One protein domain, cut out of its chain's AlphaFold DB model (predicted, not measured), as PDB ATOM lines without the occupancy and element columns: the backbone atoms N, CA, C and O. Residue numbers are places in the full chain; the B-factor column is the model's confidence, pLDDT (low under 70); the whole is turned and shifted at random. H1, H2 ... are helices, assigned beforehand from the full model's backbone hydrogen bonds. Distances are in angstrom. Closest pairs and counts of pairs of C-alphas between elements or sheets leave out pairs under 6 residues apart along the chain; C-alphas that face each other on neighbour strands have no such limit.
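Overview. This is residues 27 to 184 of the 227 residues of an uncharacterized protein of Actinomadura macrotermitis (UniProt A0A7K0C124). Three long helices, H1, H5 and H6, form an up-and-down bundle, each running against the one before it in the chain; a head of three short helices, H2, H3 and H4, sits at one end of H5. H7 runs along H5, away from the head, and short H8 folds back on its far end. The printed part has 158 residues with eight named helices, H1 to H8 in chain order, and no named strand; the class is all helix. It is only just compact, close to loose, with a radius of gyration of the C-alphas of 17.7 A, and flat, spanning 58 by 42 by 21 A.

Arrangement. Start at H1, residues 28 to 48: its Thr 42 comes closest to Gly 111 of H5, residues 99 to 124, their C-alphas 5.4 A apart. These two touch with residues 104 to 115 of H5 alone, opposite ways at 37 degrees, only just a steep tilt. H1 also touches H6, residues 132 to 153, the same way at a shallow tilt of 23 degrees, closest at C-alphas 38 and 143, 5.6 A. H5 and H6 form a helical hairpin, closest at C-alphas 111 and 147, 4.9 A. Next look at H2, residues 53 to 63, about perpendicular at 74 degrees to H4, residues 85 to 95; they touch, closest at C-alphas 60 and 92, 4.0 A. H3, residues 71 to 77, touches H2, closest at C-alphas 63 and 71, 4.2 A. The hub, H5, touches H7, residues 156 to 173, the same way at a shallow tilt of 23 degrees, closest at C-alphas 120 and 166, 6.5 A. H7 and H8, residues 177 to 182, form a helical hairpin, closest at C-alphas 171 and 180, 5.3 A. Every O i to N i+4 pair is within hydrogen-bond range in H2, H7 and H8; the counts are 15 of 17 in H1, 5 of 7 in H4, 19 of 22 in H5, 16 of 18 in H6, and 1 of 3 in H3, where 3 of 4 O i to N i+3 pairs are within range.

Along the chain. Find C-alpha 28 at (-0.525, -14.859, -36.285); from there H1 runs 31.5 A. H5 begins at (17.608, 13.220, -25.100) and covers 37.3 A, H6 30.0 A and H7 25.9 A. H8 ends with C-alpha 182 at (17.811, -17.452, -9.765).

Size, cuts and confidence. The C-alphas of Pro 68 and Ala 128 are farthest apart, 58.2 A. The printed part has no cut and no long link. Confidence is under 70 at residues 27, 47 to 49, 153 to 154 and 175 to 184.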
ATOM      1  N   PRO A  27      -2.206 -18.566 -34.008       67.25
ATOM      2  CA  PRO A  27      -2.767 -17.749 -35.070       67.25
ATOM      3  C   PRO A  27      -2.031 -16.405 -35.073       67.25
ATOM      4  O   PRO A  27      -2.091 -15.657 -34.104       67.25
ATOM      5  N   LYS A  28      -1.315 -16.098 -36.162       76.44
ATOM      6  CA  LYS A  28      -0.525 -14.859 -36.285       76.44
ATOM      7  C   LYS A  28      -1.404 -13.600 -36.330       76.44
ATOM      8  O   LYS A  28      -0.983 -12.540 -35.891       76.44
ATOM      9  N   ARG A  29      -2.642 -13.731 -36.821       82.38
ATOM     10  CA  ARG A  29      -3.599 -12.628 -37.023       82.38
ATOM     11  C   ARG A  29      -3.913 -11.803 -35.758       82.38
ATOM     12  O   ARG A  29      -3.708 -10.597 -35.817       82.38
ATOM     13  N   PRO A  30      -4.359 -12.389 -34.626       84.75
ATOM     14  CA  PRO A  30      -4.637 -11.614 -33.411       84.75
ATOM     15  C   PRO A  30      -3.390 -10.926 -32.840       84.75
ATOM     16  O   PRO A  30      -3.507  -9.864 -32.245       84.75
ATOM     17  N   TRP A  31      -2.198 -11.490 -33.057       87.00
ATOM     18  CA  TRP A  31      -0.946 -10.874 -32.615       87.00
ATOM     19  C   TRP A  31      -0.565  -9.666 -33.459       87.00
ATOM     20  O   TRP A  31      -0.229  -8.637 -32.892       87.00
ATOM     21  N   VAL A  32      -0.670  -9.752 -34.789       89.00
ATOM     22  CA  VAL A  32      -0.443  -8.593 -35.674       89.00
ATOM     23  C   VAL A  32      -1.393  -7.450 -35.317       89.00
ATOM     24  O   VAL A  32      -0.961  -6.306 -35.215       89.00
ATOM     25  N   TRP A  33      -2.663  -7.771 -35.052       93.00
ATOM     26  CA  TRP A  33      -3.626  -6.789 -34.560       93.00
ATOM     27  C   TRP A  33      -3.200  -6.189 -33.212       93.00
ATOM     28  O   TRP A  33      -3.182  -4.971 -33.079       93.00
ATOM     29  N   GLY A  34      -2.785  -7.013 -32.242       90.50
ATOM     30  CA  GLY A  34      -2.329  -6.538 -30.933       90.50
ATOM     31  C   GLY A  34      -1.103  -5.621 -31.011       90.50
ATOM     32  O   GLY A  34      -1.050  -4.618 -30.309       90.50
ATOM     33  N   TRP A  35      -0.149  -5.915 -31.900       92.19
ATOM     34  CA  TRP A  35       1.002  -5.042 -32.154       92.19
ATOM     35  C   TRP A  35       0.585  -3.704 -32.763       92.19
ATOM     36  O   TRP A  35       1.015  -2.662 -32.277       92.19
ATOM     37  N   GLY A  36      -0.281  -3.722 -33.781       92.62
ATOM     38  CA  GLY A  36      -0.816  -2.496 -34.377       92.62
ATOM     39  C   GLY A  36      -1.598  -1.652 -33.367       92.62
ATOM     40  O   GLY A  36      -1.416  -0.441 -33.311       92.62
ATOM     41  N   TRP A  37      -2.400  -2.301 -32.521       93.75
ATOM     42  CA  TRP A  37      -3.184  -1.656 -31.468       93.75
ATOM     43  C   TRP A  37      -2.301  -1.031 -30.382       93.75
ATOM     44  O   TRP A  37      -2.489   0.127 -30.014       93.75
ATOM     45  N   ALA A  38      -1.287  -1.755 -29.902       91.56
ATOM     46  CA  ALA A  38      -0.324  -1.215 -28.943       91.56
ATOM     47  C   ALA A  38       0.455  -0.028 -29.530       91.56
ATOM     48  O   ALA A  38       0.602   0.999 -28.867       91.56
ATOM     49  N   ALA A  39       0.897  -0.137 -30.787       91.56
ATOM     50  CA  ALA A  39       1.580   0.947 -31.484       91.56
ATOM     51  C   ALA A  39       0.682   2.187 -31.613       91.56
ATOM     52  O   ALA A  39       1.121   3.284 -31.273       91.56
ATOM     53  N   SER A  40      -0.588   2.030 -32.012       92.38
ATOM     54  CA  SER A  40      -1.513   3.166 -32.110       92.38
ATOM     55  C   SER A  40      -1.732   3.862 -30.768       92.38
ATOM     56  O   SER A  40      -1.705   5.088 -30.712       92.38
ATOM     57  N   TRP A  41      -1.891   3.108 -29.676       89.94
ATOM     58  CA  TRP A  41      -2.067   3.707 -28.349       89.94
ATOM     59  C   TRP A  41      -0.812   4.398 -27.834       89.94
ATOM     60  O   TRP A  41      -0.917   5.463 -27.227       89.94
ATOM     61  N   THR A  42       0.359   3.831 -28.126       85.81
ATOM     62  CA  THR A  42       1.650   4.444 -27.796       85.81
ATOM     63  C   THR A  42       1.808   5.784 -28.516       85.81
ATOM     64  O   THR A  42       2.188   6.768 -27.892       85.81
ATOM     65  N   LEU A  43       1.437   5.857 -29.801       86.94
ATOM     66  CA  LEU A  43       1.481   7.103 -30.575       86.94
ATOM     67  C   LEU A  43       0.504   8.164 -30.052       86.94
ATOM     68  O   LEU A  43       0.848   9.340 -30.024       86.94
ATOM     69  N   VAL A  44      -0.690   7.765 -29.605       86.19
ATOM     70  CA  VAL A  44      -1.667   8.698 -29.012       86.19
ATOM     71  C   VAL A  44      -1.170   9.274 -27.678       86.19
ATOM     72  O   VAL A  44      -1.460  10.428 -27.369       86.19
ATOM     73  N   HIS A  45      -0.419   8.497 -26.890       78.88
ATOM     74  CA  HIS A  45       0.054   8.907 -25.561       78.88
ATOM     75  C   HIS A  45       1.428   9.591 -25.560       78.88
ATOM     76  O   HIS A  45       1.744  10.287 -24.594       78.88
ATOM     77  N   GLU A  46       2.210   9.461 -26.637       75.06
ATOM     78  CA  GLU A  46       3.550  10.053 -26.780       75.06
ATOM     79  C   GLU A  46       3.639  11.537 -26.361       75.06
ATOM     80  O   GLU A  46       4.547  11.861 -25.588       75.06
ATOM     81  N   PRO A  47       2.688  12.429 -26.718       69.62
ATOM     82  CA  PRO A  47       2.811  13.854 -26.399       69.62
ATOM     83  C   PRO A  47       2.870  14.153 -24.895       69.62
ATOM     84  O   PRO A  47       3.419  15.175 -24.483       69.62
ATOM     85  N   LYS A  48       2.303  13.267 -24.067       69.06
ATOM     86  CA  LYS A  48       2.266  13.385 -22.600       69.06
ATOM     87  C   LYS A  48       3.248  12.437 -21.902       69.06
ATOM     88  O   LYS A  48       3.392  12.503 -20.684       69.06
ATOM     89  N   ALA A  49       3.895  11.552 -22.654       69.56
ATOM     90  CA  ALA A  49       4.776  10.518 -22.135       69.56
ATOM     91  C   ALA A  49       6.191  11.043 -21.846       69.56
ATOM     92  O   ALA A  49       6.628  12.061 -22.383       69.56
ATOM     93  N   GLY A  50       6.945  10.312 -21.022       70.81
ATOM     94  CA  GLY A  50       8.391  10.532 -20.886       70.81
ATOM     95  C   GLY A  50       8.802  11.766 -20.076       70.81
ATOM     96  O   GLY A  50       9.935  12.226 -20.220       70.81
ATOM     97  N   GLY A  51       7.935  12.294 -19.206       72.69
ATOM     98  CA  GLY A  51       8.296  13.389 -18.289       72.69
ATOM     99  C   GLY A  51       9.482  13.043 -17.371       72.69
ATOM    100  O   GLY A  51      10.351  13.877 -17.121       72.69
ATOM    101  N   SER A  52       9.586  11.780 -16.950       77.94
ATOM    102  CA  SER A  52      10.683  11.262 -16.122       77.94
ATOM    103  C   SER A  52      11.912  10.803 -16.917       77.94
ATOM    104  O   SER A  52      12.926  10.457 -16.313       77.94
ATOM    105  N   TRP A  53      11.882  10.839 -18.259       83.94
ATOM    106  CA  TRP A  53      12.982  10.330 -19.094       83.94
ATOM    107  C   TRP A  53      14.314  11.034 -18.827       83.94
ATOM    108  O   TRP A  53      15.363  10.402 -18.877       83.94
ATOM    109  N   HIS A  54      14.292  12.328 -18.507       84.56
ATOM    110  CA  HIS A  54      15.516  13.087 -18.262       84.56
ATOM    111  C   HIS A  54      16.332  12.543 -17.073       84.56
ATOM    112  O   HIS A  54      17.558  12.575 -17.125       84.56
ATOM    113  N   TYR A  55      15.678  11.977 -16.047       84.56
ATOM    114  CA  TYR A  55      16.367  11.320 -14.933       84.56
ATOM    115  C   TYR A  55      17.058  10.027 -15.380       84.56
ATOM    116  O   TYR A  55      18.185   9.754 -14.971       84.56
ATOM    117  N   PHE A  56      16.426   9.259 -16.273       84.75
ATOM    118  CA  PHE A  56      17.032   8.066 -16.870       84.75
ATOM    119  C   PHE A  56      18.159   8.407 -17.847       84.75
ATOM    120  O   PHE A  56      19.173   7.713 -17.857       84.75
ATOM    121  N   ASP A  57      18.024   9.482 -18.631       86.81
ATOM    122  CA  ASP A  57      19.094   9.984 -19.500       86.81
ATOM    123  C   ASP A  57      20.316  10.411 -18.679       86.81
ATOM    124  O   ASP A  57      21.439  10.007 -18.983       86.81
ATOM    125  N   LEU A  58      20.091  11.166 -17.600       87.50
ATOM    126  CA  LEU A  58      21.146  11.598 -16.690       87.50
ATOM    127  C   LEU A  58      21.807  10.402 -15.991       87.50
ATOM    128  O   LEU A  58      23.025  10.243 -16.068       87.50
ATOM    129  N   GLY A  59      21.019   9.529 -15.363       85.31
ATOM    130  CA  GLY A  59      21.537   8.368 -14.640       85.31
ATOM    131  C   GLY A  59      22.258   7.364 -15.541       85.31
ATOM    132  O   GLY A  59      23.313   6.855 -15.162       85.31
ATOM    133  N   GLY A  60      21.753   7.122 -16.754       85.12
ATOM    134  CA  GLY A  60      22.400   6.251 -17.738       85.12
ATOM    135  C   GLY A  60      23.766   6.777 -18.186       85.12
ATOM    136  O   GLY A  60      24.718   6.004 -18.303       85.12
ATOM    137  N   ARG A  61      23.901   8.097 -18.371       86.81
ATOM    138  CA  ARG A  61      25.189   8.735 -18.707       86.81
ATOM    139  C   ARG A  61      26.156   8.742 -17.531       86.81
ATOM    140  O   ARG A  61      27.333   8.456 -17.725       86.81
ATOM    141  N   LEU A  62      25.672   9.040 -16.326       87.94
ATOM    142  CA  LEU A  62      26.495   9.050 -15.116       87.94
ATOM    143  C   LEU A  62      26.984   7.651 -14.739       87.94
ATOM    144  O   LEU A  62      28.085   7.525 -14.211       87.94
ATOM    145  N   LEU A  63      26.235   6.591 -15.054       86.62
ATOM    146  CA  LEU A  63      26.672   5.219 -14.785       86.62
ATOM    147  C   LEU A  63      27.965   4.857 -15.538       86.62
ATOM    148  O   LEU A  63      28.818   4.171 -14.982       86.62
ATOM    149  N   PHE A  64      28.122   5.340 -16.774       86.38
ATOM    150  CA  PHE A  64      29.295   5.088 -17.626       86.38
ATOM    151  C   PHE A  64      30.234   6.296 -17.763       86.38
ATOM    152  O   PHE A  64      31.198   6.257 -18.528       86.38
ATOM    153  N   GLY A  65      29.955   7.380 -17.038       83.50
ATOM    154  CA  GLY A  65      30.778   8.581 -17.026       83.50
ATOM    155  C   GLY A  65      32.078   8.371 -16.252       83.50
ATOM    156  O   GLY A  65      32.135   7.609 -15.288       83.50
ATOM    157  N   ASN A  66      33.121   9.103 -16.638       79.62
ATOM    158  CA  ASN A  66      34.382   9.150 -15.904       79.62
ATOM    159  C   ASN A  66      34.457  10.489 -15.157       79.62
ATOM    160  O   ASN A  66      34.708  11.520 -15.780       79.62
ATOM    161  N   GLY A  67      34.194  10.495 -13.845       81.19
ATOM    162  CA  GLY A  67      34.248  11.710 -13.027       81.19
ATOM    163  C   GLY A  67      33.808  11.508 -11.569       81.19
ATOM    164  O   GLY A  67      33.402  10.414 -11.180       81.19
ATOM    165  N   PRO A  68      33.888  12.549 -10.727       75.50
ATOM    166  CA  PRO A  68      33.340  12.510  -9.373       75.50
ATOM    167  C   PRO A  68      31.818  12.318  -9.423       75.50
ATOM    168  O   PRO A  68      31.141  12.992 -10.193       75.50
ATOM    169  N   GLY A  69      31.279  11.408  -8.609       79.69
ATOM    170  CA  GLY A  69      29.834  11.139  -8.575       79.69
ATOM    171  C   GLY A  69      29.307  10.272  -9.725       79.69
ATOM    172  O   GLY A  69      28.100  10.209  -9.921       79.69
ATOM    173  N   THR A  70      30.179   9.597 -10.482       85.06
ATOM    174  CA  THR A  70      29.790   8.662 -11.553       85.06
ATOM    175  C   THR A  70      29.853   7.196 -11.099       85.06
ATOM    176  O   THR A  70      30.266   6.880  -9.977       85.06
ATOM    177  N   GLY A  71      29.403   6.267 -11.947       85.75
ATOM    178  CA  GLY A  71      29.340   4.843 -11.608       85.75
ATOM    179  C   GLY A  71      28.413   4.579 -10.419       85.75
ATOM    180  O   GLY A  71      27.427   5.275 -10.222       85.75
ATOM    181  N   LEU A  72      28.730   3.607  -9.561       84.38
ATOM    182  CA  LEU A  72      27.914   3.353  -8.360       84.38
ATOM    183  C   LEU A  72      27.965   4.499  -7.334       84.38
ATOM    184  O   LEU A  72      27.108   4.566  -6.455       84.38
ATOM    185  N   HIS A  73      28.926   5.421  -7.452       82.94
ATOM    186  CA  HIS A  73      28.990   6.600  -6.591       82.94
ATOM    187  C   HIS A  73      27.899   7.633  -6.928       82.94
ATOM    188  O   HIS A  73      27.620   8.506  -6.106       82.94
ATOM    189  N   LEU A  74      27.212   7.492  -8.073       86.00
ATOM    190  CA  LEU A  74      26.074   8.343  -8.435       86.00
ATOM    191  C   LEU A  74      24.950   8.276  -7.403       86.00
ATOM    192  O   LEU A  74      24.312   9.286  -7.152       86.00
ATOM    193  N   TYR A  75      24.750   7.139  -6.731       84.12
ATOM    194  CA  TYR A  75      23.721   7.021  -5.692       84.12
ATOM    195  C   TYR A  75      24.006   7.879  -4.457       84.12
ATOM    196  O   TYR A  75      23.080   8.251  -3.742       84.12
ATOM    197  N   ALA A  76      25.279   8.190  -4.201       84.88
ATOM    198  CA  ALA A  76      25.676   9.089  -3.125       84.88
ATOM    199  C   ALA A  76      25.646  10.560  -3.570       84.88
ATOM    200  O   ALA A  76      25.311  11.431  -2.771       84.88
ATOM    201  N   ALA A  77      25.991  10.835  -4.831       85.12
ATOM    202  CA  ALA A  77      26.048  12.190  -5.382       85.12
ATOM    203  C   ALA A  77      24.681  12.735  -5.835       85.12
ATOM    204  O   ALA A  77      24.467  13.943  -5.803       85.12
ATOM    205  N   HIS A  78      23.768  11.848  -6.234       82.25
ATOM    206  CA  HIS A  78      22.465  12.158  -6.818       82.25
ATOM    207  C   HIS A  78      21.364  11.335  -6.131       82.25
ATOM    208  O   HIS A  78      20.918  10.317  -6.672       82.25
ATOM    209  N   PRO A  79      20.910  11.732  -4.925       81.25
ATOM    210  CA  PRO A  79      19.838  11.035  -4.209       81.25
ATOM    211  C   PRO A  79      18.502  11.031  -4.968       81.25
ATOM    212  O   PRO A  79      17.626  10.234  -4.647       81.25
ATOM    213  N   GLU A  80      18.333  11.885  -5.973       79.12
ATOM    214  CA  GLU A  80      17.204  11.887  -6.902       79.12
ATOM    215  C   GLU A  80      17.220  10.704  -7.893       79.12
ATOM    216  O   GLU A  80      16.182  10.370  -8.461       79.12
ATOM    217  N   LEU A  81      18.364  10.030  -8.078       80.56
ATOM    218  CA  LEU A  81      18.549   8.908  -9.009       80.56
ATOM    219  C   LEU A  81      18.489   7.540  -8.306       80.56
ATOM    220  O   LEU A  81      19.302   6.655  -8.572       80.56
ATOM    221  N   GLN A  82      17.506   7.333  -7.427       81.50
ATOM    222  CA  GLN A  82      17.293   6.075  -6.685       81.50
ATOM    223  C   GLN A  82      16.672   4.941  -7.525       81.50
ATOM    224  O   GLN A  82      15.865   4.150  -7.041       81.50
ATOM    225  N   PHE A  83      17.054   4.829  -8.795       81.81
ATOM    226  CA  PHE A  83      16.624   3.728  -9.659       81.81
ATOM    227  C   PHE A  83      17.511   2.503  -9.459       81.81
ATOM    228  O   PHE A  83      18.680   2.620  -9.098       81.81
ATOM    229  N   GLY A  84      17.012   1.307  -9.765       81.12
ATOM    230  CA  GLY A  84      17.849   0.108  -9.746       81.12
ATOM    231  C   GLY A  84      19.054   0.217 -10.706       81.12
ATOM    232  O   GLY A  84      18.939   0.796 -11.793       81.12
ATOM    233  N   PRO A  85      20.213  -0.388 -10.388       81.25
ATOM    234  CA  PRO A  85      21.373  -0.364 -11.286       81.25
ATOM    235  C   PRO A  85      21.062  -1.022 -12.638       81.25
ATOM    236  O   PRO A  85      21.571  -0.603 -13.674       81.25
ATOM    237  N   LEU A  86      20.157  -2.007 -12.653       84.62
ATOM    238  CA  LEU A  86      19.672  -2.644 -13.880       84.62
ATOM    239  C   LEU A  86      18.847  -1.699 -14.760       84.62
ATOM    240  O   LEU A  86      18.974  -1.758 -15.980       84.62
ATOM    241  N   SER A  87      18.032  -0.817 -14.176       84.44
ATOM    242  CA  SER A  87      17.302   0.184 -14.961       84.44
ATOM    243  C   SER A  87      18.235   1.233 -15.551       84.44
ATOM    244  O   SER A  87      18.051   1.607 -16.704       84.44
ATOM    245  N   LEU A  88      19.282   1.649 -14.829       85.94
ATOM    246  CA  LEU A  88      20.292   2.563 -15.379       85.94
ATOM    247  C   LEU A  88      21.092   1.902 -16.507       85.94
ATOM    248  O   LEU A  88      21.338   2.522 -17.541       85.94
ATOM    249  N   LEU A  89      21.422   0.617 -16.351       87.62
ATOM    250  CA  LEU A  89      22.063  -0.179 -17.394       87.62
ATOM    251  C   LEU A  89      21.179  -0.305 -18.646       87.62
ATOM    252  O   LEU A  89      21.678  -0.194 -19.762       87.62
ATOM    253  N   ALA A  90      19.872  -0.514 -18.467       85.62
ATOM    254  CA  ALA A  90      18.910  -0.577 -19.566       85.62
ATOM    255  C   ALA A  90      18.664   0.797 -20.219       85.62
ATOM    256  O   ALA A  90      18.423   0.865 -21.424       85.62
ATOM    257  N   ALA A  91      18.754   1.884 -19.448       85.81
ATOM    258  CA  ALA A  91      18.608   3.250 -19.942       85.81
ATOM    259  C   ALA A  91      19.836   3.724 -20.734       85.81
ATOM    260  O   ALA A  91      19.674   4.378 -21.757       85.81
ATOM    261  N   ALA A  92      21.051   3.350 -20.331       86.38
ATOM    262  CA  ALA A  92      22.297   3.806 -20.951       86.38
ATOM    263  C   ALA A  92      22.370   3.717 -22.495       86.38
ATOM    264  O   ALA A  92      22.752   4.714 -23.116       86.38
ATOM    265  N   PRO A  93      21.996   2.602 -23.165       88.56
ATOM    266  CA  PRO A  93      22.020   2.549 -24.629       88.56
ATOM    267  C   PRO A  93      21.018   3.514 -25.275       88.56
ATOM    268  O   PRO A  93      21.267   4.020 -26.366       88.56
ATOM    269  N   LEU A  94      19.898   3.797 -24.608       86.38
ATOM    270  CA  LEU A  94      18.901   4.762 -25.069       86.38
ATOM    271  C   LEU A  94      19.382   6.199 -24.831       86.38
ATOM    272  O   LEU A  94      19.187   7.058 -25.687       86.38
ATOM    273  N   SER A  95      20.067   6.454 -23.713       86.50
ATOM    274  CA  SER A  95      20.685   7.746 -23.391       86.50
ATOM    275  C   SER A  95      21.767   8.146 -24.401       86.50
ATOM    276  O   SER A  95      21.937   9.330 -24.710       86.50
ATOM    277  N   ALA A  96      22.472   7.156 -24.962       87.31
ATOM    278  CA  ALA A  96      23.480   7.354 -26.004       87.31
ATOM    279  C   ALA A  96      22.895   7.888 -27.327       87.31
ATOM    280  O   ALA A  96      23.615   8.514 -28.101       87.31
ATOM    281  N   LEU A  97      21.593   7.697 -27.575       85.88
ATOM    282  CA  LEU A  97      20.893   8.241 -28.749       85.88
ATOM    283  C   LEU A  97      20.576   9.743 -28.615       85.88
ATOM    284  O   LEU A  97      20.087  10.358 -29.563       85.88
ATOM    285  N   GLY A  98      20.840  10.341 -27.450       83.50
ATOM    286  CA  GLY A  98      20.485  11.721 -27.127       83.50
ATOM    287  C   GLY A  98      19.097  11.845 -26.494       83.50
ATOM    288  O   GLY A  98      18.294  10.915 -26.507       83.50
ATOM    289  N   LEU A  99      18.799  13.020 -25.933       82.31
ATOM    290  CA  LEU A  99      17.608  13.220 -25.100       82.31
ATOM    291  C   LEU A  99      16.293  12.985 -25.863       82.31
ATOM    292  O   LEU A  99      15.413  12.286 -25.365       82.31
ATOM    293  N   VAL A 100      16.167  13.540 -27.074       84.19
ATOM    294  CA  VAL A 100      14.936  13.437 -27.878       84.19
ATOM    295  C   VAL A 100      14.784  12.045 -28.504       84.19
ATOM    296  O   VAL A 100      13.766  11.404 -28.244       84.19
ATOM    297  N   PRO A 101      15.764  11.502 -29.260       86.12
ATOM    298  CA  PRO A 101      15.619  10.167 -29.844       86.12
ATOM    299  C   PRO A 101      15.560   9.063 -28.779       86.12
ATOM    300  O   PRO A 101      14.793   8.113 -28.926       86.12
ATOM    301  N   GLY A 102      16.308   9.216 -27.680       83.38
ATOM    302  CA  GLY A 102      16.265   8.317 -26.529       83.38
ATOM    303  C   GLY A 102      14.891   8.292 -25.862       83.38
ATOM    304  O   GLY A 102      14.387   7.209 -25.575       83.38
ATOM    305  N   ARG A 103      14.233   9.453 -25.709       86.44
ATOM    306  CA  ARG A 103      12.856   9.536 -25.192       86.44
ATOM    307  C   ARG A 103      11.890   8.754 -26.073       86.44
ATOM    308  O   ARG A 103      11.151   7.919 -25.559       86.44
ATOM    309  N   PHE A 104      11.899   8.999 -27.384       86.56
ATOM    310  CA  PHE A 104      11.019   8.281 -28.314       86.56
ATOM    311  C   PHE A 104      11.271   6.775 -28.272       86.56
ATOM    312  O   PHE A 104      10.322   5.994 -28.209       86.56
ATOM    313  N   ALA A 105      12.539   6.362 -28.262       87.38
ATOM    314  CA  ALA A 105      12.909   4.957 -28.169       87.38
ATOM    315  C   ALA A 105      12.443   4.328 -26.845       87.38
ATOM    316  O   ALA A 105      11.903   3.223 -26.855       87.38
ATOM    317  N   ALA A 106      12.579   5.033 -25.722       86.88
ATOM    318  CA  ALA A 106      12.122   4.570 -24.416       86.88
ATOM    319  C   ALA A 106      10.597   4.426 -24.354       86.88
ATOM    320  O   ALA A 106      10.097   3.368 -23.975       86.88
ATOM    321  N   VAL A 107       9.855   5.448 -24.791       87.56
ATOM    322  CA  VAL A 107       8.384   5.418 -24.856       87.56
ATOM    323  C   VAL A 107       7.910   4.293 -25.776       87.56
ATOM    324  O   VAL A 107       7.004   3.543 -25.413       87.56
ATOM    325  N   ALA A 108       8.555   4.120 -26.933       88.44
ATOM    326  CA  ALA A 108       8.251   3.028 -27.848       88.44
ATOM    327  C   ALA A 108       8.509   1.661 -27.201       88.44
ATOM    328  O   ALA A 108       7.636   0.802 -27.255       88.44
ATOM    329  N   LEU A 109       9.660   1.451 -26.556       88.50
ATOM    330  CA  LEU A 109       9.979   0.189 -25.880       88.50
ATOM    331  C   LEU A 109       8.992  -0.131 -24.752       88.50
ATOM    332  O   LEU A 109       8.509  -1.262 -24.663       88.50
ATOM    333  N   LEU A 110       8.658   0.858 -23.925       87.81
ATOM    334  CA  LEU A 110       7.713   0.708 -22.820       87.81
ATOM    335  C   LEU A 110       6.302   0.397 -23.336       87.81
ATOM    336  O   LEU A 110       5.702  -0.596 -22.917       87.81
ATOM    337  N   GLY A 111       5.796   1.157 -24.309       87.38
ATOM    338  CA  GLY A 111       4.473   0.926 -24.899       87.38
ATOM    339  C   GLY A 111       4.370  -0.412 -25.641       87.38
ATOM    340  O   GLY A 111       3.416  -1.175 -25.461       87.38
ATOM    341  N   LEU A 112       5.402  -0.766 -26.412       89.94
ATOM    342  CA  LEU A 112       5.468  -2.008 -27.186       89.94
ATOM    343  C   LEU A 112       5.803  -3.249 -26.348       89.94
ATOM    344  O   LEU A 112       5.707  -4.373 -26.848       89.94
ATOM    345  N   SER A 113       6.143  -3.089 -25.069       89.94
ATOM    346  CA  SER A 113       6.277  -4.224 -24.152       89.94
ATOM    347  C   SER A 113       4.921  -4.845 -23.781       89.94
ATOM    348  O   SER A 113       4.867  -6.021 -23.423       89.94
ATOM    349  N   GLY A 114       3.807  -4.125 -23.963       89.44
ATOM    350  CA  GLY A 114       2.457  -4.596 -23.630       89.44
ATOM    351  C   GLY A 114       2.071  -5.913 -24.313       89.44
ATOM    352  O   GLY A 114       1.697  -6.865 -23.623       89.44
ATOM    353  N   PRO A 115       2.210  -6.046 -25.647       92.06
ATOM    354  CA  PRO A 115       2.009  -7.315 -26.340       92.06
ATOM    355  C   PRO A 115       2.899  -8.449 -25.818       92.06
ATOM    356  O   PRO A 115       2.445  -9.592 -25.762       92.06
ATOM    357  N   LEU A 116       4.136  -8.161 -25.398       90.69
ATOM    358  CA  LEU A 116       5.039  -9.166 -24.822       90.69
ATOM    359  C   LEU A 116       4.556  -9.630 -23.444       90.69
ATOM    360  O   LEU A 116       4.511 -10.836 -23.190       90.69
ATOM    361  N   MET A 117       4.130  -8.699 -22.587       91.06
ATOM    362  CA  MET A 117       3.555  -9.015 -21.276       91.06
ATOM    363  C   MET A 117       2.263  -9.817 -21.424       91.06
ATOM    364  O   MET A 117       2.095 -10.857 -20.784       91.06
ATOM    365  N   LEU A 118       1.393  -9.412 -22.352       91.69
ATOM    366  CA  LEU A 118       0.182 -10.153 -22.680       91.69
ATOM    367  C   LEU A 118       0.508 -11.553 -23.216       91.69
ATOM    368  O   LEU A 118      -0.150 -12.516 -22.830       91.69
ATOM    369  N   ALA A 119       1.529 -11.701 -24.065       89.19
ATOM    370  CA  ALA A 119       1.975 -13.000 -24.570       89.19
ATOM    371  C   ALA A 119       2.488 -13.907 -23.456       89.19
ATOM    372  O   ALA A 119       2.137 -15.091 -23.430       89.19
ATOM    373  N   ALA A 120       3.268 -13.362 -22.526       87.75
ATOM    374  CA  ALA A 120       3.743 -14.095 -21.366       87.75
ATOM    375  C   ALA A 120       2.558 -14.541 -20.490       87.75
ATOM    376  O   ALA A 120       2.375 -15.736 -20.252       87.75
ATOM    377  N   VAL A 121       1.671 -13.633 -20.088       90.25
ATOM    378  CA  VAL A 121       0.492 -13.999 -19.285       90.25
ATOM    379  C   VAL A 121      -0.380 -15.026 -20.018       90.25
ATOM    380  O   VAL A 121      -0.736 -16.063 -19.456       90.25
ATOM    381  N   TRP A 122      -0.653 -14.816 -21.308       88.75
ATOM    382  CA  TRP A 122      -1.434 -15.740 -22.134       88.75
ATOM    383  C   TRP A 122      -0.788 -17.121 -22.251       88.75
ATOM    384  O   TRP A 122      -1.471 -18.152 -22.266       88.75
ATOM    385  N   ALA A 123       0.542 -17.172 -22.307       86.38
ATOM    386  CA  ALA A 123       1.270 -18.422 -22.318       86.38
ATOM    387  C   ALA A 123       1.075 -19.203 -21.014       86.38
ATOM    388  O   ALA A 123       1.095 -20.430 -21.105       86.38
ATOM    389  N   LEU A 124       0.809 -18.573 -19.866       86.50
ATOM    390  CA  LEU A 124       0.502 -19.249 -18.596       86.50
ATOM    391  C   LEU A 124      -0.938 -19.796 -18.525       86.50
ATOM    392  O   LEU A 124      -1.172 -20.799 -17.850       86.50
ATOM    393  N   VAL A 125      -1.882 -19.217 -19.273       87.50
ATOM    394  CA  VAL A 125      -3.300 -19.630 -19.280       87.50
ATOM    395  C   VAL A 125      -3.463 -21.083 -19.773       87.50
ATOM    396  O   VAL A 125      -2.879 -21.433 -20.805       87.50
ATOM    397  N   PRO A 126      -4.268 -21.948 -19.118       84.38
ATOM    398  CA  PRO A 126      -4.491 -23.325 -19.563       84.38
ATOM    399  C   PRO A 126      -5.048 -23.416 -20.994       84.38
ATOM    400  O   PRO A 126      -5.929 -22.638 -21.360       84.38
ATOM    401  N   PRO A 127      -4.606 -24.385 -21.819       81.75
ATOM    402  CA  PRO A 127      -5.027 -24.483 -23.218       81.75
ATOM    403  C   PRO A 127      -6.532 -24.730 -23.394       81.75
ATOM    404  O   PRO A 127      -7.079 -24.345 -24.421       81.75
ATOM    405  N   ALA A 128      -7.205 -25.320 -22.400       82.19
ATOM    406  CA  ALA A 128      -8.644 -25.595 -22.427       82.19
ATOM    407  C   ALA A 128      -9.516 -24.328 -22.504       82.19
ATOM    408  O   ALA A 128     -10.622 -24.385 -23.029       82.19
ATOM    409  N   VAL A 129      -9.019 -23.186 -22.017       85.12
ATOM    410  CA  VAL A 129      -9.769 -21.916 -21.989       85.12
ATOM    411  C   VAL A 129      -9.245 -20.883 -22.992       85.12
ATOM    412  O   VAL A 129      -9.755 -19.763 -23.054       85.12
ATOM    413  N   ARG A 130      -8.225 -21.233 -23.788       84.50
ATOM    414  CA  ARG A 130      -7.657 -20.333 -24.798       84.50
ATOM    415  C   ARG A 130      -8.591 -20.242 -25.995       84.50
ATOM    416  O   ARG A 130      -8.741 -21.203 -26.743       84.50
ATOM    417  N   SER A 131      -9.143 -19.056 -26.226       86.75
ATOM    418  CA  SER A 131      -9.859 -18.741 -27.459       86.75
ATOM    419  C   SER A 131      -9.293 -17.475 -28.109       86.75
ATOM    420  O   SER A 131      -8.884 -16.555 -27.395       86.75
ATOM    421  N   PRO A 132      -9.277 -17.388 -29.454       84.81
ATOM    422  CA  PRO A 132      -8.868 -16.169 -30.152       84.81
ATOM    423  C   PRO A 132      -9.699 -14.950 -29.740       84.81
ATOM    424  O   PRO A 132      -9.146 -13.873 -29.571       84.81
ATOM    425  N   ALA A 133     -11.004 -15.129 -29.506       87.88
ATOM    426  CA  ALA A 133     -11.889 -14.058 -29.051       87.88
ATOM    427  C   ALA A 133     -11.476 -13.508 -27.677       87.88
ATOM    428  O   ALA A 133     -11.415 -12.298 -27.497       87.88
ATOM    429  N   ARG A 134     -11.129 -14.379 -26.717       89.44
ATOM    430  CA  ARG A 134     -10.644 -13.946 -25.395       89.44
ATOM    431  C   ARG A 134      -9.310 -13.216 -25.485       89.44
ATOM    432  O   ARG A 134      -9.127 -12.248 -24.764       89.44
ATOM    433  N   LEU A 135      -8.405 -13.650 -26.366       89.06
ATOM    434  CA  LEU A 135      -7.140 -12.946 -26.593       89.06
ATOM    435  C   LEU A 135      -7.375 -11.547 -27.178       89.06
ATOM    436  O   LEU A 135      -6.738 -10.598 -26.735       89.06
ATOM    437  N   LEU A 136      -8.298 -11.417 -28.137       90.94
ATOM    438  CA  LEU A 136      -8.660 -10.122 -28.713       90.94
ATOM    439  C   LEU A 136      -9.276  -9.197 -27.662       90.94
ATOM    440  O   LEU A 136      -8.837  -8.062 -27.548       90.94
ATOM    441  N   TRP A 137     -10.216  -9.688 -26.850       93.00
ATOM    442  CA  TRP A 137     -10.796  -8.902 -25.756       93.00
ATOM    443  C   TRP A 137      -9.761  -8.510 -24.705       93.00
ATOM    444  O   TRP A 137      -9.695  -7.349 -24.314       93.00
ATOM    445  N   ALA A 138      -8.915  -9.455 -24.289       91.44
ATOM    446  CA  ALA A 138      -7.829  -9.170 -23.363       91.44
ATOM    447  C   ALA A 138      -6.907  -8.088 -23.933       91.44
ATOM    448  O   ALA A 138      -6.654  -7.107 -23.251       91.44
ATOM    449  N   GLY A 139      -6.475  -8.204 -25.193       91.25
ATOM    450  CA  GLY A 139      -5.653  -7.187 -25.850       91.25
ATOM    451  C   GLY A 139      -6.362  -5.841 -26.022       91.25
ATOM    452  O   GLY A 139      -5.737  -4.805 -25.816       91.25
ATOM    453  N   ALA A 140      -7.657  -5.843 -26.340       92.69
ATOM    454  CA  ALA A 140      -8.449  -4.630 -26.542       92.69
ATOM    455  C   ALA A 140      -8.487  -3.751 -25.291       92.69
ATOM    456  O   ALA A 140      -8.347  -2.540 -25.421       92.69
ATOM    457  N   PHE A 141      -8.627  -4.358 -24.108       92.69
ATOM    458  CA  PHE A 141      -8.698  -3.638 -22.834       92.69
ATOM    459  C   PHE A 141      -7.343  -3.472 -22.146       92.69
ATOM    460  O   PHE A 141      -7.082  -2.433 -21.550       92.69
ATOM    461  N   PHE A 142      -6.471  -4.476 -22.226       92.44
ATOM    462  CA  PHE A 142      -5.177  -4.447 -21.549       92.44
ATOM    463  C   PHE A 142      -4.202  -3.476 -22.210       92.44
ATOM    464  O   PHE A 142      -3.518  -2.747 -21.507       92.44
ATOM    465  N   LEU A 143      -4.117  -3.453 -23.545       91.56
ATOM    466  CA  LEU A 143      -3.095  -2.667 -24.245       91.56
ATOM    467  C   LEU A 143      -3.259  -1.141 -24.116       91.56
ATOM    468  O   LEU A 143      -2.231  -0.486 -23.969       91.56
ATOM    469  N   PRO A 144      -4.475  -0.555 -24.125       89.50
ATOM    470  CA  PRO A 144      -4.649   0.872 -23.845       89.50
ATOM    471  C   PRO A 144      -4.203   1.235 -22.426       89.50
ATOM    472  O   PRO A 144      -3.409   2.152 -22.249       89.50
ATOM    473  N   VAL A 145      -4.650   0.457 -21.431       89.62
ATOM    474  CA  VAL A 145      -4.281   0.658 -20.020       89.62
ATOM    475  C   VAL A 145      -2.779   0.477 -19.829       89.62
ATOM    476  O   VAL A 145      -2.142   1.259 -19.132       89.62
ATOM    477  N   TRP A 146      -2.188  -0.524 -20.483       90.81
ATOM    478  CA  TRP A 146      -0.747  -0.729 -20.475       90.81
ATOM    479  C   TRP A 146      -0.011   0.458 -21.084       90.81
ATOM    480  O   TRP A 146       0.970   0.895 -20.506       90.81
ATOM    481  N   ALA A 147      -0.454   0.986 -22.227       86.88
ATOM    482  CA  ALA A 147       0.196   2.131 -22.854       86.88
ATOM    483  C   ALA A 147       0.161   3.362 -21.941       86.88
ATOM    484  O   ALA A 147       1.178   4.033 -21.802       86.88
ATOM    485  N   GLU A 148      -0.962   3.631 -21.277       85.88
ATOM    486  CA  GLU A 148      -1.075   4.733 -20.318       85.88
ATOM    487  C   GLU A 148      -0.142   4.527 -19.117       85.88
ATOM    488  O   GLU A 148       0.716   5.370 -18.851       85.88
ATOM    489  N   VAL A 149      -0.230   3.368 -18.457       84.31
ATOM    490  CA  VAL A 149       0.605   3.038 -17.293       84.31
ATOM    491  C   VAL A 149       2.083   3.041 -17.673       84.31
ATOM    492  O   VAL A 149       2.868   3.746 -17.058       84.31
ATOM    493  N   ALA A 150       2.478   2.338 -18.731       83.50
ATOM    494  CA  ALA A 150       3.876   2.181 -19.121       83.50
ATOM    495  C   ALA A 150       4.548   3.485 -19.572       83.50
ATOM    496  O   ALA A 150       5.769   3.581 -19.510       83.50
ATOM    497  N   THR A 151       3.784   4.464 -20.065       78.19
ATOM    498  CA  THR A 151       4.355   5.701 -20.623       78.19
ATOM    499  C   THR A 151       4.224   6.913 -19.705       78.19
ATOM    500  O   THR A 151       5.006   7.860 -19.854       78.19
ATOM    501  N   GLN A 152       3.270   6.898 -18.766       74.31
ATOM    502  CA  GLN A 152       3.032   8.009 -17.840       74.31
ATOM    503  C   GLN A 152       3.475   7.726 -16.405       74.31
ATOM    504  O   GLN A 152       3.947   8.651 -15.744       74.31
ATOM    505  N   THR A 153       3.309   6.499 -15.905       62.81
ATOM    506  CA  THR A 153       3.487   6.200 -14.472       62.81
ATOM    507  C   THR A 153       4.553   5.151 -14.190       62.81
ATOM    508  O   THR A 153       5.264   5.268 -13.194       62.81
ATOM    509  N   ALA A 154       4.683   4.149 -15.054       58.81
ATOM    510  CA  ALA A 154       5.646   3.081 -14.889       58.81
ATOM    511  C   ALA A 154       7.029   3.558 -15.303       58.81
ATOM    512  O   ALA A 154       7.238   4.128 -16.381       58.81
ATOM    513  N   HIS A 155       7.978   3.274 -14.435       75.69
ATOM    514  CA  HIS A 155       9.375   3.510 -14.698       75.69
ATOM    515  C   HIS A 155       9.974   2.281 -15.403       75.69
ATOM    516  O   HIS A 155       9.375   1.203 -15.471       75.69
ATOM    517  N   LEU A 156      11.157   2.437 -16.000       78.81
ATOM    518  CA  LEU A 156      11.810   1.353 -16.742       78.81
ATOM    519  C   LEU A 156      12.050   0.109 -15.863       78.81
ATOM    520  O   LEU A 156      11.985  -1.022 -16.347       78.81
ATOM    521  N   ASP A 157      12.291   0.311 -14.572       79.50
ATOM    522  CA  ASP A 157      12.426  -0.729 -13.556       79.50
ATOM    523  C   ASP A 157      11.132  -1.508 -13.292       79.50
ATOM    524  O   ASP A 157      11.216  -2.726 -13.130       79.50
ATOM    525  N   ASP A 158       9.952  -0.886 -13.341       85.00
ATOM    526  CA  ASP A 158       8.676  -1.595 -13.154       85.00
ATOM    527  C   ASP A 158       8.463  -2.650 -14.247       85.00
ATOM    528  O   ASP A 158       8.103  -3.801 -13.981       85.00
ATOM    529  N   VAL A 159       8.736  -2.279 -15.502       84.00
ATOM    530  CA  VAL A 159       8.610  -3.193 -16.648       84.00
ATOM    531  C   VAL A 159       9.636  -4.322 -16.563       84.00
ATOM    532  O   VAL A 159       9.308  -5.473 -16.869       84.00
ATOM    533  N   LEU A 160      10.856  -4.033 -16.101       84.12
ATOM    534  CA  LEU A 160      11.868  -5.059 -15.839       84.12
ATOM    535  C   LEU A 160      11.426  -6.006 -14.719       84.12
ATOM    536  O   LEU A 160      11.495  -7.224 -14.892       84.12
ATOM    537  N   ALA A 161      10.917  -5.479 -13.605       86.69
ATOM    538  CA  ALA A 161      10.432  -6.268 -12.477       86.69
ATOM    539  C   ALA A 161       9.266  -7.184 -12.885       86.69
ATOM    540  O   ALA A 161       9.266  -8.381 -12.568       86.69
ATOM    541  N   LEU A 162       8.306  -6.665 -13.655       85.38
ATOM    542  CA  LEU A 162       7.201  -7.452 -14.210       85.38
ATOM    543  C   LEU A 162       7.698  -8.520 -15.190       85.38
ATOM    544  O   LEU A 162       7.279  -9.680 -15.108       85.38
ATOM    545  N   GLY A 163       8.628  -8.164 -16.079       84.81
ATOM    546  CA  GLY A 163       9.246  -9.091 -17.023       84.81
ATOM    547  C   GLY A 163       9.967 -10.243 -16.321       84.81
ATOM    548  O   GLY A 163       9.738 -11.410 -16.655       84.81
ATOM    549  N   PHE A 164      10.775  -9.941 -15.302       86.50
ATOM    550  CA  PHE A 164      11.438 -10.949 -14.477       86.50
ATOM    551  C   PHE A 164      10.421 -11.828 -13.751       86.50
ATOM    552  O   PHE A 164      10.492 -13.051 -13.849       86.50
ATOM    553  N   THR A 165       9.397 -11.244 -13.132       87.00
ATOM    554  CA  THR A 165       8.340 -12.010 -12.450       87.00
ATOM    555  C   THR A 165       7.646 -12.995 -13.401       87.00
ATOM    556  O   THR A 165       7.493 -14.182 -13.094       87.00
ATOM    557  N   LEU A 166       7.283 -12.552 -14.606       87.75
ATOM    558  CA  LEU A 166       6.668 -13.413 -15.621       87.75
ATOM    559  C   LEU A 166       7.638 -14.471 -16.167       87.75
ATOM    560  O   LEU A 166       7.214 -15.596 -16.470       87.75
ATOM    561  N   GLY A 167       8.924 -14.139 -16.268       83.56
ATOM    562  CA  GLY A 167      10.001 -15.070 -16.598       83.56
ATOM    563  C   GLY A 167      10.154 -16.173 -15.547       83.56
ATOM    564  O   GLY A 167      10.202 -17.354 -15.902       83.56
ATOM    565  N   ALA A 168      10.122 -15.812 -14.262       81.31
ATOM    566  CA  ALA A 168      10.157 -16.741 -13.134       81.31
ATOM    567  C   ALA A 168       8.982 -17.730 -13.194       81.31
ATOM    568  O   ALA A 168       9.170 -18.948 -13.130       81.31
ATOM    569  N   LEU A 169       7.769 -17.219 -13.422       85.19
ATOM    570  CA  LEU A 169       6.566 -18.042 -13.575       85.19
ATOM    571  C   LEU A 169       6.668 -19.002 -14.770       85.19
ATOM    572  O   LEU A 169       6.236 -20.156 -14.686       85.19
ATOM    573  N   HIS A 170       7.279 -18.571 -15.876       84.19
ATOM    574  CA  HIS A 170       7.544 -19.453 -17.013       84.19
ATOM    575  C   HIS A 170       8.568 -20.538 -16.706       84.19
ATOM    576  O   HIS A 170       8.358 -21.686 -17.111       84.19
ATOM    577  N   ALA A 171       9.650 -20.197 -16.007       80.62
ATOM    578  CA  ALA A 171      10.672 -21.151 -15.589       80.62
ATOM    579  C   ALA A 171      10.074 -22.232 -14.675       80.62
ATOM    580  O   ALA A 171      10.260 -23.429 -14.925       80.62
ATOM    581  N   LEU A 172       9.261 -21.818 -13.697       80.69
ATOM    582  CA  LEU A 172       8.515 -22.711 -12.808       80.69
ATOM    583  C   LEU A 172       7.573 -23.626 -13.595       80.69
ATOM    584  O   LEU A 172       7.598 -24.848 -13.430       80.69
ATOM    585  N   ARG A 173       6.790 -23.066 -14.525       79.94
ATOM    586  CA  ARG A 173       5.858 -23.850 -15.344       79.94
ATOM    587  C   ARG A 173       6.556 -24.854 -16.264       79.94
ATOM    588  O   ARG A 173       6.011 -25.930 -16.510       79.94
ATOM    589  N   ARG A 174       7.747 -24.531 -16.776       75.50
ATOM    590  CA  ARG A 174       8.556 -25.441 -17.609       75.50
ATOM    591  C   ARG A 174       9.328 -26.482 -16.793       75.50
ATOM    592  O   ARG A 174       9.973 -27.331 -17.400       75.50
ATOM    593  N   ARG A 175       9.230 -26.459 -15.454       62.28
ATOM    594  CA  ARG A 175       9.999 -27.304 -14.523       62.28
ATOM    595  C   ARG A 175      11.509 -27.190 -14.750       62.28
ATOM    596  O   ARG A 175      12.212 -28.192 -14.715       62.28
ATOM    597  N   TRP A 176      11.997 -25.983 -15.032       46.78
ATOM    598  CA  TRP A 176      13.429 -25.696 -15.146       46.78
ATOM    599  C   TRP A 176      13.919 -25.172 -13.786       46.78
ATOM    600  O   TRP A 176      13.755 -23.982 -13.511       46.78
ATOM    601  N   PRO A 177      14.470 -26.032 -12.904       52.41
ATOM    602  CA  PRO A 177      14.723 -25.678 -11.504       52.41
ATOM    603  C   PRO A 177      15.808 -24.605 -11.333       52.41
ATOM    604  O   PRO A 177      15.760 -23.831 -10.385       52.41
ATOM    605  N   VAL A 178      16.756 -24.516 -12.270       57.78
ATOM    606  CA  VAL A 178      17.916 -23.614 -12.183       57.78
ATOM    607  C   VAL A 178      17.536 -22.127 -12.349       57.78
ATOM    608  O   VAL A 178      17.831 -21.347 -11.445       57.78
ATOM    609  N   PRO A 179      16.826 -21.689 -13.410       53.94
ATOM    610  CA  PRO A 179      16.384 -20.293 -13.517       53.94
ATOM    611  C   PRO A 179      15.251 -19.928 -12.544       53.94
ATOM    612  O   PRO A 179      15.119 -18.760 -12.197       53.94
ATOM    613  N   ALA A 180      14.452 -20.893 -12.068       50.94
ATOM    614  CA  ALA A 180      13.412 -20.639 -11.065       50.94
ATOM    615  C   ALA A 180      13.989 -20.234  -9.694       50.94
ATOM    616  O   ALA A 180      13.402 -19.405  -8.997       50.94
ATOM    617  N   GLY A 181      15.150 -20.792  -9.331       51.72
ATOM    618  CA  GLY A 181      15.899 -20.383  -8.142       51.72
ATOM    619  C   GLY A 181      16.572 -19.019  -8.302       51.72
ATOM    620  O   GLY A 181      16.558 -18.231  -7.366       51.72
ATOM    621  N   LEU A 182      17.099 -18.711  -9.494       55.44
ATOM    622  CA  LEU A 182      17.811 -17.452  -9.765       55.44
ATOM    623  C   LEU A 182      16.886 -16.218  -9.814       55.44
ATOM    624  O   LEU A 182      17.333 -15.103  -9.582       55.44
ATOM    625  N   LEU A 183      15.606 -16.428 -10.130       54.59
ATOM    626  CA  LEU A 183      14.578 -15.388 -10.250       54.59
ATOM    627  C   LEU A 183      13.646 -15.278  -9.034       54.59
ATOM    628  O   LEU A 183      12.791 -14.394  -9.011       54.59
ATOM    629  N   SER A 184      13.776 -16.158  -8.037       49.97
ATOM    630  CA  SER A 184      13.018 -16.020  -6.789       49.97
ATOM    631  C   SER A 184      13.722 -15.034  -5.853       49.97
ATOM    632  O   SER A 184      14.908 -15.224  -5.571       49.97
TER     633      SER A 184